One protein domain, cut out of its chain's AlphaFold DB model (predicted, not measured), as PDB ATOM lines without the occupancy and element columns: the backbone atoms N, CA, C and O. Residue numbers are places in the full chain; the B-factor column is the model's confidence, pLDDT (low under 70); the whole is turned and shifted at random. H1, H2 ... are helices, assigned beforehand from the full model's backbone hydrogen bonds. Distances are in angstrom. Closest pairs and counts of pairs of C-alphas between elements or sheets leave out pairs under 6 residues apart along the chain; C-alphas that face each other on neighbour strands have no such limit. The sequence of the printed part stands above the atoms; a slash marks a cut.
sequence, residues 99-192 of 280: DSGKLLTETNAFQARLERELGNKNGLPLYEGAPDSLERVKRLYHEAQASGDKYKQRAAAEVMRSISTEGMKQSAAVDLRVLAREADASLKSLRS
ATOM      1  N   ASP A  99     182.472 162.637 162.068       92.88
ATOM      2  CA  ASP A  99     181.533 162.932 163.148       92.88
ATOM      3  C   ASP A  99     181.788 161.972 164.323       92.88
ATOM      4  O   ASP A  99     181.525 160.767 164.236       92.88
ATOM      5  N   SER A 100     182.329 162.511 165.417       90.50
ATOM      6  CA  SER A 100     182.663 161.745 166.621       90.50
ATOM      7  C   SER A 100     181.432 161.143 167.303       90.50
ATOM      8  O   SER A 100     181.511 160.021 167.802       90.50
ATOM      9  N   GLY A 101     180.285 161.828 167.277       93.31
ATOM     10  CA  GLY A 101     179.037 161.342 167.861       93.31
ATOM     11  C   GLY A 101     178.464 160.170 167.071       93.31
ATOM     12  O   GLY A 101     178.087 159.145 167.651       93.31
ATOM     13  N   LYS A 102     178.469 160.271 165.735       94.94
ATOM     14  CA  LYS A 102     178.055 159.159 164.869       94.94
ATOM     15  C   LYS A 102     179.007 157.967 164.999       94.94
ATOM     16  O   LYS A 102     178.541 156.841 165.159       94.94
ATOM     17  N   LEU A 103     180.322 158.199 164.982       94.31
ATOM     18  CA  LEU A 103     181.314 157.132 165.139       94.31
ATOM     19  C   LEU A 103     181.174 156.414 166.488       94.31
ATOM     20  O   LEU A 103     181.189 155.185 166.524       94.31
ATOM     21  N   LEU A 104     180.996 157.158 167.583       94.44
ATOM     22  CA  LEU A 104     180.788 156.585 168.914       94.44
ATOM     23  C   LEU A 104     179.515 155.730 168.965       94.44
ATOM     24  O   LEU A 104     179.527 154.631 169.517       94.44
ATOM     25  N   THR A 105     178.431 156.209 168.351       96.25
ATOM     26  CA  THR A 105     177.165 155.467 168.276       96.25
ATOM     27  C   THR A 105     177.344 154.137 167.543       96.25
ATOM     28  O   THR A 105     176.934 153.097 168.055       96.25
ATOM     29  N   GLU A 106     178.003 154.147 166.381       96.75
ATOM     30  CA  GLU A 106     178.279 152.924 165.613       96.75
ATOM     31  C   GLU A 106     179.259 151.991 166.340       96.75
ATOM     32  O   GLU A 106     179.095 150.773 166.300       96.75
ATOM     33  N   THR A 107     180.235 152.542 167.064       95.69
ATOM     34  CA  THR A 107     181.195 151.774 167.875       95.69
ATOM     35  C   THR A 107     180.489 151.024 168.997       95.69
ATOM     36  O   THR A 107     180.629 149.806 169.101       95.69
ATOM     37  N   ASN A 108     179.640 151.711 169.764       94.44
ATOM     38  CA  ASN A 108     178.841 151.092 170.820       94.44
ATOM     39  C   ASN A 108     177.854 150.059 170.254       94.44
ATOM     40  O   ASN A 108     177.676 148.986 170.830       94.44
ATOM     41  N   ALA A 109     177.228 150.352 169.109       94.44
ATOM     42  CA  ALA A 109     176.310 149.425 168.454       94.44
ATOM     43  C   ALA A 109     177.021 148.152 167.972       94.44
ATOM     44  O   ALA A 109     176.498 147.050 168.158       94.44
ATOM     45  N   PHE A 110     178.210 148.284 167.375       94.38
ATOM     46  CA  PHE A 110     179.009 147.145 166.934       94.38
ATOM     47  C   PHE A 110     179.536 146.340 168.124       94.38
ATOM     48  O   PHE A 110     179.401 145.119 168.130       94.38
ATOM     49  N   GLN A 111     180.052 147.007 169.160       92.50
ATOM     50  CA  GLN A 111     180.512 146.358 170.387       92.50
ATOM     51  C   GLN A 111     179.389 145.553 171.055       92.50
ATOM     52  O   GLN A 111     179.583 144.383 171.360       92.50
ATOM     53  N   ALA A 112     178.185 146.119 171.190       90.06
ATOM     54  CA  ALA A 112     177.048 145.411 171.773       90.06
ATOM     55  C   ALA A 112     176.619 144.179 170.952       90.06
ATOM     56  O   ALA A 112     176.167 143.182 171.514       90.06
ATOM     57  N   ARG A 113     176.738 144.223 169.615       89.31
ATOM     58  CA  ARG A 113     176.494 143.050 168.754       89.31
ATOM     59  C   ARG A 113     177.584 142.005 168.933       89.31
ATOM     60  O   ARG A 113     177.273 140.834 169.106       89.31
ATOM     61  N   LEU A 114     178.839 142.438 168.940       88.12
ATOM     62  CA  LEU A 114     179.984 141.567 169.143       88.12
ATOM     63  C   LEU A 114     179.892 140.847 170.495       88.12
ATOM     64  O   LEU A 114     180.025 139.634 170.537       88.12
ATOM     65  N   GLU A 115     179.591 141.552 171.583       84.75
ATOM     66  CA  GLU A 115     179.433 140.963 172.920       84.75
ATOM     67  C   GLU A 115     178.329 139.895 172.971       84.75
ATOM     68  O   GLU A 115     178.498 138.869 173.631       84.75
ATOM     69  N   ARG A 116     177.229 140.068 172.223       82.38
ATOM     70  CA  ARG A 116     176.190 139.029 172.091       82.38
ATOM     71  C   ARG A 116     176.709 137.780 171.379       82.38
ATOM     72  O   ARG A 116     176.356 136.676 171.779       82.38
ATOM     73  N   GLU A 117     177.552 137.949 170.363       77.56
ATOM     74  CA  GLU A 117     178.135 136.836 169.603       77.56
ATOM     75  C   GLU A 117     179.257 136.112 170.358       77.56
ATOM     76  O   GLU A 117     179.385 134.886 170.268       77.56
ATOM     77  N   LEU A 118     180.052 136.864 171.126       72.00
ATOM     78  CA  LEU A 118     181.102 136.339 172.000       72.00
ATOM     79  C   LEU A 118     180.533 135.719 173.289       72.00
ATOM     80  O   LEU A 118     181.236 134.936 173.922       72.00
ATOM     81  N   GLY A 119     179.278 136.036 173.636       63.03
ATOM     82  CA  GLY A 119     178.559 135.632 174.847       63.03
ATOM     83  C   GLY A 119     179.057 136.323 176.116       63.03
ATOM     84  O   GLY A 119     180.210 136.740 176.220       63.03
ATOM     85  N   ASN A 120     178.172 136.457 177.107       53.66
ATOM     86  CA  ASN A 120     178.518 137.055 178.397       53.66
ATOM     87  C   ASN A 120     179.729 136.336 179.015       53.66
ATOM     88  O   ASN A 120     179.799 135.108 178.988       53.66
ATOM     89  N   LYS A 121     180.618 137.086 179.687       50.19
ATOM     90  CA  LYS A 121     181.748 136.559 180.489       50.19
ATOM     91  C   LYS A 121     181.370 135.407 181.447       50.19
ATOM     92  O   LYS A 121     182.249 134.656 181.847       50.19
ATOM     93  N   ASN A 122     180.081 135.254 181.772       45.09
ATOM     94  CA  ASN A 122     179.529 134.245 182.683       45.09
ATOM     95  C   ASN A 122     178.616 133.199 181.994       45.09
ATOM     96  O   ASN A 122     177.906 132.471 182.680       45.09
ATOM     97  N   GLY A 123     178.588 133.133 180.660       42.28
ATOM     98  CA  GLY A 123     177.730 132.230 179.883       42.28
ATOM     99  C   GLY A 123     178.341 131.948 178.512       42.28
ATOM    100  O   GLY A 123     178.054 132.646 177.546       42.28
ATOM    101  N   LEU A 124     179.225 130.952 178.498       52.22
ATOM    102  CA  LEU A 124     180.143 130.494 177.450       52.22
ATOM    103  C   LEU A 124     179.552 130.298 176.033       52.22
ATOM    104  O   LEU A 124     178.639 129.498 175.847       52.22
ATOM    105  N   PRO A 125     180.183 130.904 175.004       48.25
ATOM    106  CA  PRO A 125     180.232 130.314 173.657       48.25
ATOM    107  C   PRO A 125     181.662 130.181 173.085       48.25
ATOM    108  O   PRO A 125     181.957 129.183 172.433       48.25
ATOM    109  N   LEU A 126     182.598 131.104 173.360       50.62
ATOM    110  CA  LEU A 126     183.982 131.020 172.841       50.62
ATOM    111  C   LEU A 126     184.969 130.269 173.736       50.62
ATOM    112  O   LEU A 126     185.972 129.749 173.249       50.62
ATOM    113  N   TYR A 127     184.688 130.192 175.033       52.62
ATOM    114  CA  TYR A 127     185.586 129.564 176.001       52.62
ATOM    115  C   TYR A 127     185.367 128.036 176.096       52.62
ATOM    116  O   TYR A 127     186.309 127.299 176.375       52.62
ATOM    117  N   GLU A 128     184.182 127.529 175.721       47.09
ATOM    118  CA  GLU A 128     183.877 126.085 175.666       47.09
ATOM    119  C   GLU A 128     183.955 125.487 174.251       47.09
ATOM    120  O   GLU A 128     184.097 124.274 174.094       47.09
ATOM    121  N   GLY A 129     184.039 126.316 173.206       46.19
ATOM    122  CA  GLY A 129     184.222 125.866 171.825       46.19
ATOM    123  C   GLY A 129     182.924 125.577 171.084       46.19
ATOM    124  O   GLY A 129     182.841 124.548 170.419       46.19
ATOM    125  N   ALA A 130     181.946 126.484 171.153       54.41
ATOM    126  CA  ALA A 130     180.861 126.484 170.182       54.41
ATOM    127  C   ALA A 130     181.465 126.806 168.796       54.41
ATOM    128  O   ALA A 130     181.964 127.917 168.606       54.41
ATOM    129  N   PRO A 131     181.466 125.868 167.831       56.62
ATOM    130  CA  PRO A 131     182.183 126.028 166.561       56.62
ATOM    131  C   PRO A 131     181.710 127.232 165.726       56.62
ATOM    132  O   PRO A 131     182.469 127.743 164.909       56.62
ATOM    133  N   ASP A 132     180.504 127.747 165.982       70.56
ATOM    134  CA  ASP A 132     179.904 128.823 165.189       70.56
ATOM    135  C   ASP A 132     180.183 130.252 165.688       70.56
ATOM    136  O   ASP A 132     179.923 131.204 164.952       70.56
ATOM    137  N   SER A 133     180.668 130.469 166.916       72.00
ATOM    138  CA  SER A 133     180.783 131.837 167.464       72.00
ATOM    139  C   SER A 133     181.823 132.682 166.731       72.00
ATOM    140  O   SER A 133     181.570 133.840 166.410       72.00
ATOM    141  N   LEU A 134     182.971 132.096 166.398       80.50
ATOM    142  CA  LEU A 134     184.019 132.774 165.637       80.50
ATOM    143  C   LEU A 134     183.571 133.090 164.201       80.50
ATOM    144  O   LEU A 134     183.832 134.182 163.701       80.50
ATOM    145  N   GLU A 135     182.857 132.170 163.554       84.50
ATOM    146  CA  GLU A 135     182.306 132.394 162.214       84.50
ATOM    147  C   GLU A 135     181.221 133.481 162.211       84.50
ATOM    148  O   GLU A 135     181.103 134.253 161.257       84.50
ATOM    149  N   ARG A 136     180.447 133.616 163.296       85.88
ATOM    150  CA  ARG A 136     179.525 134.750 163.467       85.88
ATOM    151  C   ARG A 136     180.262 136.076 163.649       85.88
ATOM    152  O   ARG A 136     179.870 137.052 163.019       85.88
ATOM    153  N   VAL A 137     181.364 136.104 164.400       88.25
ATOM    154  CA  VAL A 137     182.219 137.301 164.539       88.25
ATOM    155  C   VAL A 137     182.828 137.716 163.196       88.25
ATOM    156  O   VAL A 137     182.728 138.884 162.820       88.25
ATOM    157  N   LYS A 138     183.406 136.769 162.442       90.25
ATOM    158  CA  LYS A 138     183.943 137.019 161.092       90.25
ATOM    159  C   LYS A 138     182.863 137.606 160.182       90.25
ATOM    160  O   LYS A 138     183.070 138.644 159.557       90.25
ATOM    161  N   ARG A 139     181.680 136.987 160.158       91.50
ATOM    162  CA  ARG A 139     180.536 137.457 159.366       91.50
ATOM    163  C   ARG A 139     180.086 138.859 159.764       91.50
ATOM    164  O   ARG A 139     179.894 139.681 158.878       91.50
ATOM    165  N   LEU A 140     179.965 139.140 161.061       92.94
ATOM    166  CA  LEU A 140     179.586 140.457 161.577       92.94
ATOM    167  C   LEU A 140     180.582 141.538 161.132       92.94
ATOM    168  O   LEU A 140     180.177 142.617 160.698       92.94
ATOM    169  N   TYR A 141     181.882 141.242 161.203       94.44
ATOM    170  CA  TYR A 141     182.915 142.150 160.717       94.44
ATOM    171  C   TYR A 141     182.807 142.378 159.203       94.44
ATOM    172  O   TYR A 141     182.744 143.527 158.768       94.44
ATOM    173  N   HIS A 142     182.724 141.315 158.397       95.19
ATOM    174  CA  HIS A 142     182.626 141.447 156.941       95.19
ATOM    175  C   HIS A 142     181.318 142.114 156.484       95.19
ATOM    176  O   HIS A 142     181.337 142.868 155.516       95.19
ATOM    177  N   GLU A 143     180.203 141.920 157.194       94.69
ATOM    178  CA  GLU A 143     178.948 142.645 156.957       94.69
ATOM    179  C   GLU A 143     179.135 144.152 157.173       94.69
ATOM    180  O   GLU A 143     178.734 144.963 156.336       94.69
ATOM    181  N   ALA A 144     179.806 144.544 158.261       95.25
ATOM    182  CA  ALA A 144     180.120 145.947 158.506       95.25
ATOM    183  C   ALA A 144     181.063 146.516 157.434       95.25
ATOM    184  O   ALA A 144     180.829 147.631 156.959       95.25
ATOM    185  N   GLN A 145     182.067 145.746 156.994       95.38
ATOM    186  CA  GLN A 145     182.951 146.138 155.889       95.38
ATOM    187  C   GLN A 145     182.181 146.311 154.566       95.38
ATOM    188  O   GLN A 145     182.402 147.286 153.850       95.38
ATOM    189  N   ALA A 146     181.219 145.434 154.273       95.06
ATOM    190  CA  ALA A 146     180.399 145.479 153.061       95.06
ATOM    191  C   ALA A 146     179.276 146.536 153.093       95.06
ATOM    192  O   ALA A 146     178.644 146.786 152.069       95.06
ATOM    193  N   SER A 147     179.021 147.175 154.240       94.12
ATOM    194  CA  SER A 147     177.883 148.089 154.424       94.12
ATOM    195  C   SER A 147     177.939 149.381 153.597       94.12
ATOM    196  O   SER A 147     176.917 150.045 153.435       94.12
ATOM    197  N   GLY A 148     179.125 149.779 153.125       91.19
ATOM    198  CA  GLY A 148     179.358 151.056 152.442       91.19
ATOM    199  C   GLY A 148     179.306 152.297 153.347       91.19
ATOM    200  O   GLY A 148     179.647 153.388 152.892       91.19
ATOM    201  N   ASP A 149     178.928 152.166 154.627       93.88
ATOM    202  CA  ASP A 149     178.982 153.268 155.593       93.88
ATOM    203  C   ASP A 149     180.364 153.315 156.259       93.88
ATOM    204  O   ASP A 149     180.703 152.468 157.091       93.88
ATOM    205  N   LYS A 150     181.141 154.358 155.944       92.81
ATOM    206  CA  LYS A 150     182.483 154.577 156.506       92.81
ATOM    207  C   LYS A 150     182.516 154.553 158.040       92.81
ATOM    208  O   LYS A 150     183.521 154.147 158.618       92.81
ATOM    209  N   TYR A 151     181.436 154.967 158.713       95.44
ATOM    210  CA  TYR A 151     181.359 154.967 160.174       95.44
ATOM    211  C   TYR A 151     181.228 153.548 160.727       95.44
ATOM    212  O   TYR A 151     181.913 153.214 161.689       95.44
ATOM    213  N   LYS A 152     180.429 152.692 160.078       95.94
ATOM    214  CA  LYS A 152     180.287 151.274 160.443       95.94
ATOM    215  C   LYS A 152     181.565 150.496 160.185       95.94
ATOM    216  O   LYS A 152     181.993 149.722 161.037       95.94
ATOM    217  N   GLN A 153     182.195 150.737 159.037       95.75
ATOM    218  CA  GLN A 153     183.461 150.106 158.667       95.75
ATOM    219  C   GLN A 153     184.566 150.442 159.677       95.75
ATOM    220  O   GLN A 153     185.276 149.545 160.138       95.75
ATOM    221  N   ARG A 154     184.677 151.723 160.061       94.31
ATOM    222  CA  ARG A 154     185.655 152.186 161.049       94.31
ATOM    223  C   ARG A 154     185.348 151.653 162.446       94.31
ATOM    224  O   ARG A 154     186.240 151.087 163.064       94.31
ATOM    225  N   ALA A 155     184.109 151.788 162.914       95.44
ATOM    226  CA  ALA A 155     183.666 151.280 164.212       95.44
ATOM    227  C   ALA A 155     183.968 149.782 164.367       95.44
ATOM    228  O   ALA A 155     184.596 149.368 165.339       95.44
ATOM    229  N   ALA A 156     183.589 148.979 163.368       95.19
ATOM    230  CA  ALA A 156     183.866 147.550 163.358       95.19
ATOM    231  C   ALA A 156     185.364 147.265 163.471       95.19
ATOM    232  O   ALA A 156     185.782 146.441 164.280       95.19
ATOM    233  N   ALA A 157     186.186 147.968 162.699       95.25
ATOM    234  CA  ALA A 157     187.619 147.738 162.702       95.25
ATOM    235  C   ALA A 157     188.311 148.220 164.000       95.25
ATOM    236  O   ALA A 157     189.209 147.538 164.496       95.25
ATOM    237  N   GLU A 158     187.865 149.328 164.611       94.00
ATOM    238  CA  GLU A 158     188.354 149.785 165.925       94.00
ATOM    239  C   GLU A 158     188.034 148.767 167.027       94.00
ATOM    240  O   GLU A 158     188.931 148.382 167.783       94.00
ATOM    241  N   VAL A 159     186.793 148.269 167.066       93.50
ATOM    242  CA  VAL A 159     186.372 147.256 168.043       93.50
ATOM    243  C   VAL A 159     187.143 145.955 167.829       93.50
ATOM    244  O   VAL A 159     187.733 145.447 168.780       93.50
ATOM    245  N   MET A 160     187.215 145.442 166.597       92.25
ATOM    246  CA  MET A 160     187.899 144.178 166.293       92.25
ATOM    247  C   MET A 160     189.388 144.200 166.655       92.25
ATOM    248  O   MET A 160     189.902 143.221 167.194       92.25
ATOM    249  N   ARG A 161     190.080 145.323 166.421       91.12
ATOM    250  CA  ARG A 161     191.487 145.491 166.816       91.12
ATOM    251  C   ARG A 161     191.678 145.465 168.337       91.12
ATOM    252  O   ARG A 161     192.748 145.096 168.809       91.12
ATOM    253  N   SER A 162     190.665 145.881 169.097       87.56
ATOM    254  CA  SER A 162     190.717 145.976 170.561       87.56
ATOM    255  C   SER A 162     190.362 144.680 171.300       87.56
ATOM    256  O   SER A 162     190.485 144.626 172.523       87.56
ATOM    257  N   ILE A 163     189.929 143.631 170.592       85.56
ATOM    258  CA  ILE A 163     189.497 142.393 171.246       85.56
ATOM    259  C   ILE A 163     190.690 141.695 171.903       85.56
ATOM    260  O   ILE A 163     191.670 141.340 171.246       85.56
ATOM    261  N   SER A 164     190.573 141.433 173.205       81.50
ATOM    262  CA  SER A 164     191.521 140.578 173.917       81.50
ATOM    263  C   SER A 164     191.298 139.117 173.542       81.50
ATOM    264  O   SER A 164     190.176 138.616 173.591       81.50
ATOM    265  N   THR A 165     192.383 138.417 173.214       81.69
ATOM    266  CA  THR A 165     192.373 136.964 172.988       81.69
ATOM    267  C   THR A 165     192.793 136.175 174.228       81.69
ATOM    268  O   THR A 165     193.131 134.997 174.121       81.69
ATOM    269  N   GLU A 166     192.886 136.827 175.386       79.25
ATOM    270  CA  GLU A 166     193.267 136.185 176.640       79.25
ATOM    271  C   GLU A 166     192.222 135.136 177.042       79.25
ATOM    272  O   GLU A 166     191.024 135.360 176.900       79.25
ATOM    273  N   GLY A 167     192.675 133.959 177.480       74.56
ATOM    274  CA  GLY A 167     191.807 132.860 177.912       74.56
ATOM    275  C   GLY A 167     191.039 132.116 176.801       74.56
ATOM    276  O   GLY A 167     190.389 131.114 177.088       74.56
ATOM    277  N   MET A 168     191.143 132.534 175.536       78.62
ATOM    278  CA  MET A 168     190.559 131.811 174.399       78.62
ATOM    279  C   MET A 168     191.352 130.539 174.053       78.62
ATOM    280  O   MET A 168     192.572 130.483 174.223       78.62
ATOM    281  N   LYS A 169     190.680 129.528 173.476       81.50
ATOM    282  CA  LYS A 169     191.366 128.369 172.872       81.50
ATOM    283  C   LYS A 169     192.357 128.850 171.805       81.50
ATOM    284  O   LYS A 169     192.046 129.753 171.029       81.50
ATOM    285  N   GLN A 170     193.529 128.218 171.731       81.94
ATOM    286  CA  GLN A 170     194.638 128.670 170.880       81.94
ATOM    287  C   GLN A 170     194.246 128.855 169.405       81.94
ATOM    288  O   GLN A 170     194.639 129.848 168.799       81.94
ATOM    289  N   SER A 171     193.449 127.945 168.835       81.25
ATOM    290  CA  SER A 171     192.967 128.054 167.451       81.25
ATOM    291  C   SER A 171     192.094 129.295 167.233       81.25
ATOM    292  O   SER A 171     192.347 130.071 166.318       81.25
ATOM    293  N   ALA A 172     191.129 129.544 168.122       79.75
ATOM    294  CA  ALA A 172     190.271 130.728 168.063       79.75
ATOM    295  C   ALA A 172     191.061 132.031 168.277       79.75
ATOM    296  O   ALA A 172     190.801 133.031 167.610       79.75
ATOM    297  N   ALA A 173     192.061 132.017 169.164       83.12
ATOM    298  CA  ALA A 173     192.931 133.165 169.401       83.12
ATOM    299  C   ALA A 173     193.774 133.528 168.166       83.12
ATOM    300  O   ALA A 173     193.988 134.709 167.896       83.12
ATOM    301  N   VAL A 174     194.262 132.533 167.415       86.94
ATOM    302  CA  VAL A 174     195.014 132.766 166.172       86.94
ATOM    303  C   VAL A 174     194.121 133.406 165.115       86.94
ATOM    304  O   VAL A 174     194.482 134.456 164.584       86.94
ATOM    305  N   ASP A 175     192.945 132.838 164.861       85.88
ATOM    306  CA  ASP A 175     192.008 133.366 163.867       85.88
ATOM    307  C   ASP A 175     191.568 134.798 164.192       85.88
ATOM    308  O   ASP A 175     191.542 135.663 163.316       85.88
ATOM    309  N   LEU A 176     191.283 135.083 165.465       85.88
ATOM    310  CA  LEU A 176     190.898 136.425 165.888       85.88
ATOM    311  C   LEU A 176     192.051 137.427 165.737       85.88
ATOM    312  O   LEU A 176     191.818 138.575 165.373       85.88
ATOM    313  N   ARG A 177     193.305 137.006 165.955       88.50
ATOM    314  CA  ARG A 177     194.485 137.851 165.695       88.50
ATOM    315  C   ARG A 177     194.669 138.144 164.212       88.50
ATOM    316  O   ARG A 177     195.086 139.250 163.874       88.50
ATOM    317  N   VAL A 178     194.387 137.182 163.335       90.81
ATOM    318  CA  VAL A 178     194.399 137.415 161.882       90.81
ATOM    319  C   VAL A 178     193.342 138.457 161.523       90.81
ATOM    320  O   VAL A 178     193.664 139.444 160.864       90.81
ATOM    321  N   LEU A 179     192.128 138.307 162.051       90.56
ATOM    322  CA  LEU A 179     191.039 139.254 161.831       90.56
ATOM    323  C   LEU A 179     191.339 140.650 162.409       90.56
ATOM    324  O   LEU A 179     191.051 141.661 161.780       90.56
ATOM    325  N   ALA A 180     191.988 140.730 163.573       91.12
ATOM    326  CA  ALA A 180     192.430 141.994 164.162       91.12
ATOM    327  C   ALA A 180     193.501 142.699 163.307       91.12
ATOM    328  O   ALA A 180     193.512 143.926 163.216       91.12
ATOM    329  N   ARG A 181     194.391 141.940 162.650       93.00
ATOM    330  CA  ARG A 181     195.359 142.497 161.687       93.00
ATOM    331  C   ARG A 181     194.674 143.011 160.425       93.00
ATOM    332  O   ARG A 181     195.047 144.073 159.936       93.00
ATOM    333  N   GLU A 182     193.679 142.285 159.920       93.81
ATOM    334  CA  GLU A 182     192.845 142.747 158.807       93.81
ATOM    335  C   GLU A 182     192.115 144.047 159.173       93.81
ATOM    336  O   GLU A 182     192.166 145.013 158.418       93.81
ATOM    337  N   ALA A 183     191.534 144.117 160.373       93.38
ATOM    338  CA  ALA A 183     190.910 145.326 160.901       93.38
ATOM    339  C   ALA A 183     191.891 146.506 161.000       93.38
ATOM    340  O   ALA A 183     191.555 147.620 160.599       93.38
ATOM    341  N   ASP A 184     193.123 146.285 161.466       93.25
ATOM    342  CA  ASP A 184     194.146 147.338 161.498       93.25
ATOM    343  C   ASP A 184     194.517 147.837 160.087       93.25
ATOM    344  O   ASP A 184     194.690 149.040 159.874       93.25
ATOM    345  N   ALA A 185     194.582 146.940 159.098       92.75
ATOM    346  CA  ALA A 185     194.798 147.312 157.699       92.75
ATOM    347  C   ALA A 185     193.617 148.112 157.120       92.75
ATOM    348  O   ALA A 185     193.833 149.149 156.485       92.75
ATOM    349  N   SER A 186     192.377 147.696 157.396       92.94
ATOM    350  CA  SER A 186     191.172 148.433 156.999       92.94
ATOM    351  C   SER A 186     191.120 149.824 157.628       92.94
ATOM    352  O   SER A 186     190.851 150.797 156.929       92.94
ATOM    353  N   LEU A 187     191.456 149.965 158.918       91.00
ATOM    354  CA  LEU A 187     191.547 151.278 159.569       91.00
ATOM    355  C   LEU A 187     192.568 152.181 158.893       91.00
ATOM    356  O   LEU A 187     192.279 153.351 158.642       91.00
ATOM    357  N   LYS A 188     193.754 151.653 158.578       89.75
ATOM    358  CA  LYS A 188     194.774 152.411 157.847       89.75
ATOM    359  C   LYS A 188     194.240 152.878 156.497       89.75
ATOM    360  O   LYS A 188     194.398 154.050 156.179       89.75
ATOM    361  N   SER A 189     193.561 152.012 155.746       89.88
ATOM    362  CA  SER A 189     192.964 152.374 154.456       89.88
ATOM    363  C   SER A 189     191.883 153.454 154.588       89.88
ATOM    364  O   SER A 189     191.941 154.452 153.877       89.88
ATOM    365  N   LEU A 190     190.963 153.321 155.550       89.69
ATOM    366  CA  LEU A 190     189.875 154.283 155.780       89.69
ATOM    367  C   LEU A 190     190.374 155.676 156.177       89.69
ATOM    368  O   LEU A 190     189.725 156.676 155.880       89.69
ATOM    369  N   ARG A 191     191.514 155.737 156.866       87.19
ATOM    370  CA  ARG A 191     192.142 156.988 157.309       87.19
ATOM    371  C   ARG A 191     193.132 157.556 156.295       87.19
ATOM    372  O   ARG A 191     193.545 158.704 156.419       87.19
ATOM    373  N   SER A 192     193.507 156.780 155.282       87.25
ATOM    374  CA  SER A 192     194.422 157.215 154.228       87.25
ATOM    375  C   SER A 192     193.647 157.953 153.141       87.25
ATOM    376  O   SER A 192     193.240 157.372 152.136       87.25
TER     377      SER A 192
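This is residues 99 to 192 of the 280 residues of an uncharacterized protein of Chloroflexi bacterium (UniProt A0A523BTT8). Two long helices, H1 and H4, lie on opposite sides of a middle made by the shorter hairpin of H2 and H3. The 94 printed residues, all helix in class, have four named helices, H1 to H4 in order. The whole is compact, radius of gyration of the C-alphas 13.1 A, spanning 38 by 22 by 20 A.

Start at H1, residues 100 to 118, and H2, residues 133 to 146: this hairpin's closest C-alphas, Glu 117 and Ser 133, are 6.0 A apart. H1 touches H3, residues 150 to 162, at a steep tilt of 52 degrees; look at C-alphas 107 and 155, the closest, 4.4 A apart. In the H2 and H3 hairpin, C-alphas 145 and 153 come closest, 4.9 A. H3 forms a hairpin with H4, residues 170 to 191, closest at C-alphas 157 and 183, 4.5 A. H2, H3 and H4 make an up and down bundle, each running against the one before. H1 and H4 are apart. In these four helices every O i to N i+4 pair is within hydrogen-bond range.

Find C-alpha 100 at (182.663, 161.745, 166.621); H1 runs 26.0 A from there. H4 runs 31.5 A to C-alpha 191 at (192.142, 156.988, 157.309).

The printed part has no cut. The long link is residues 119 to 132; pLDDT is under 70 at 119 to 131.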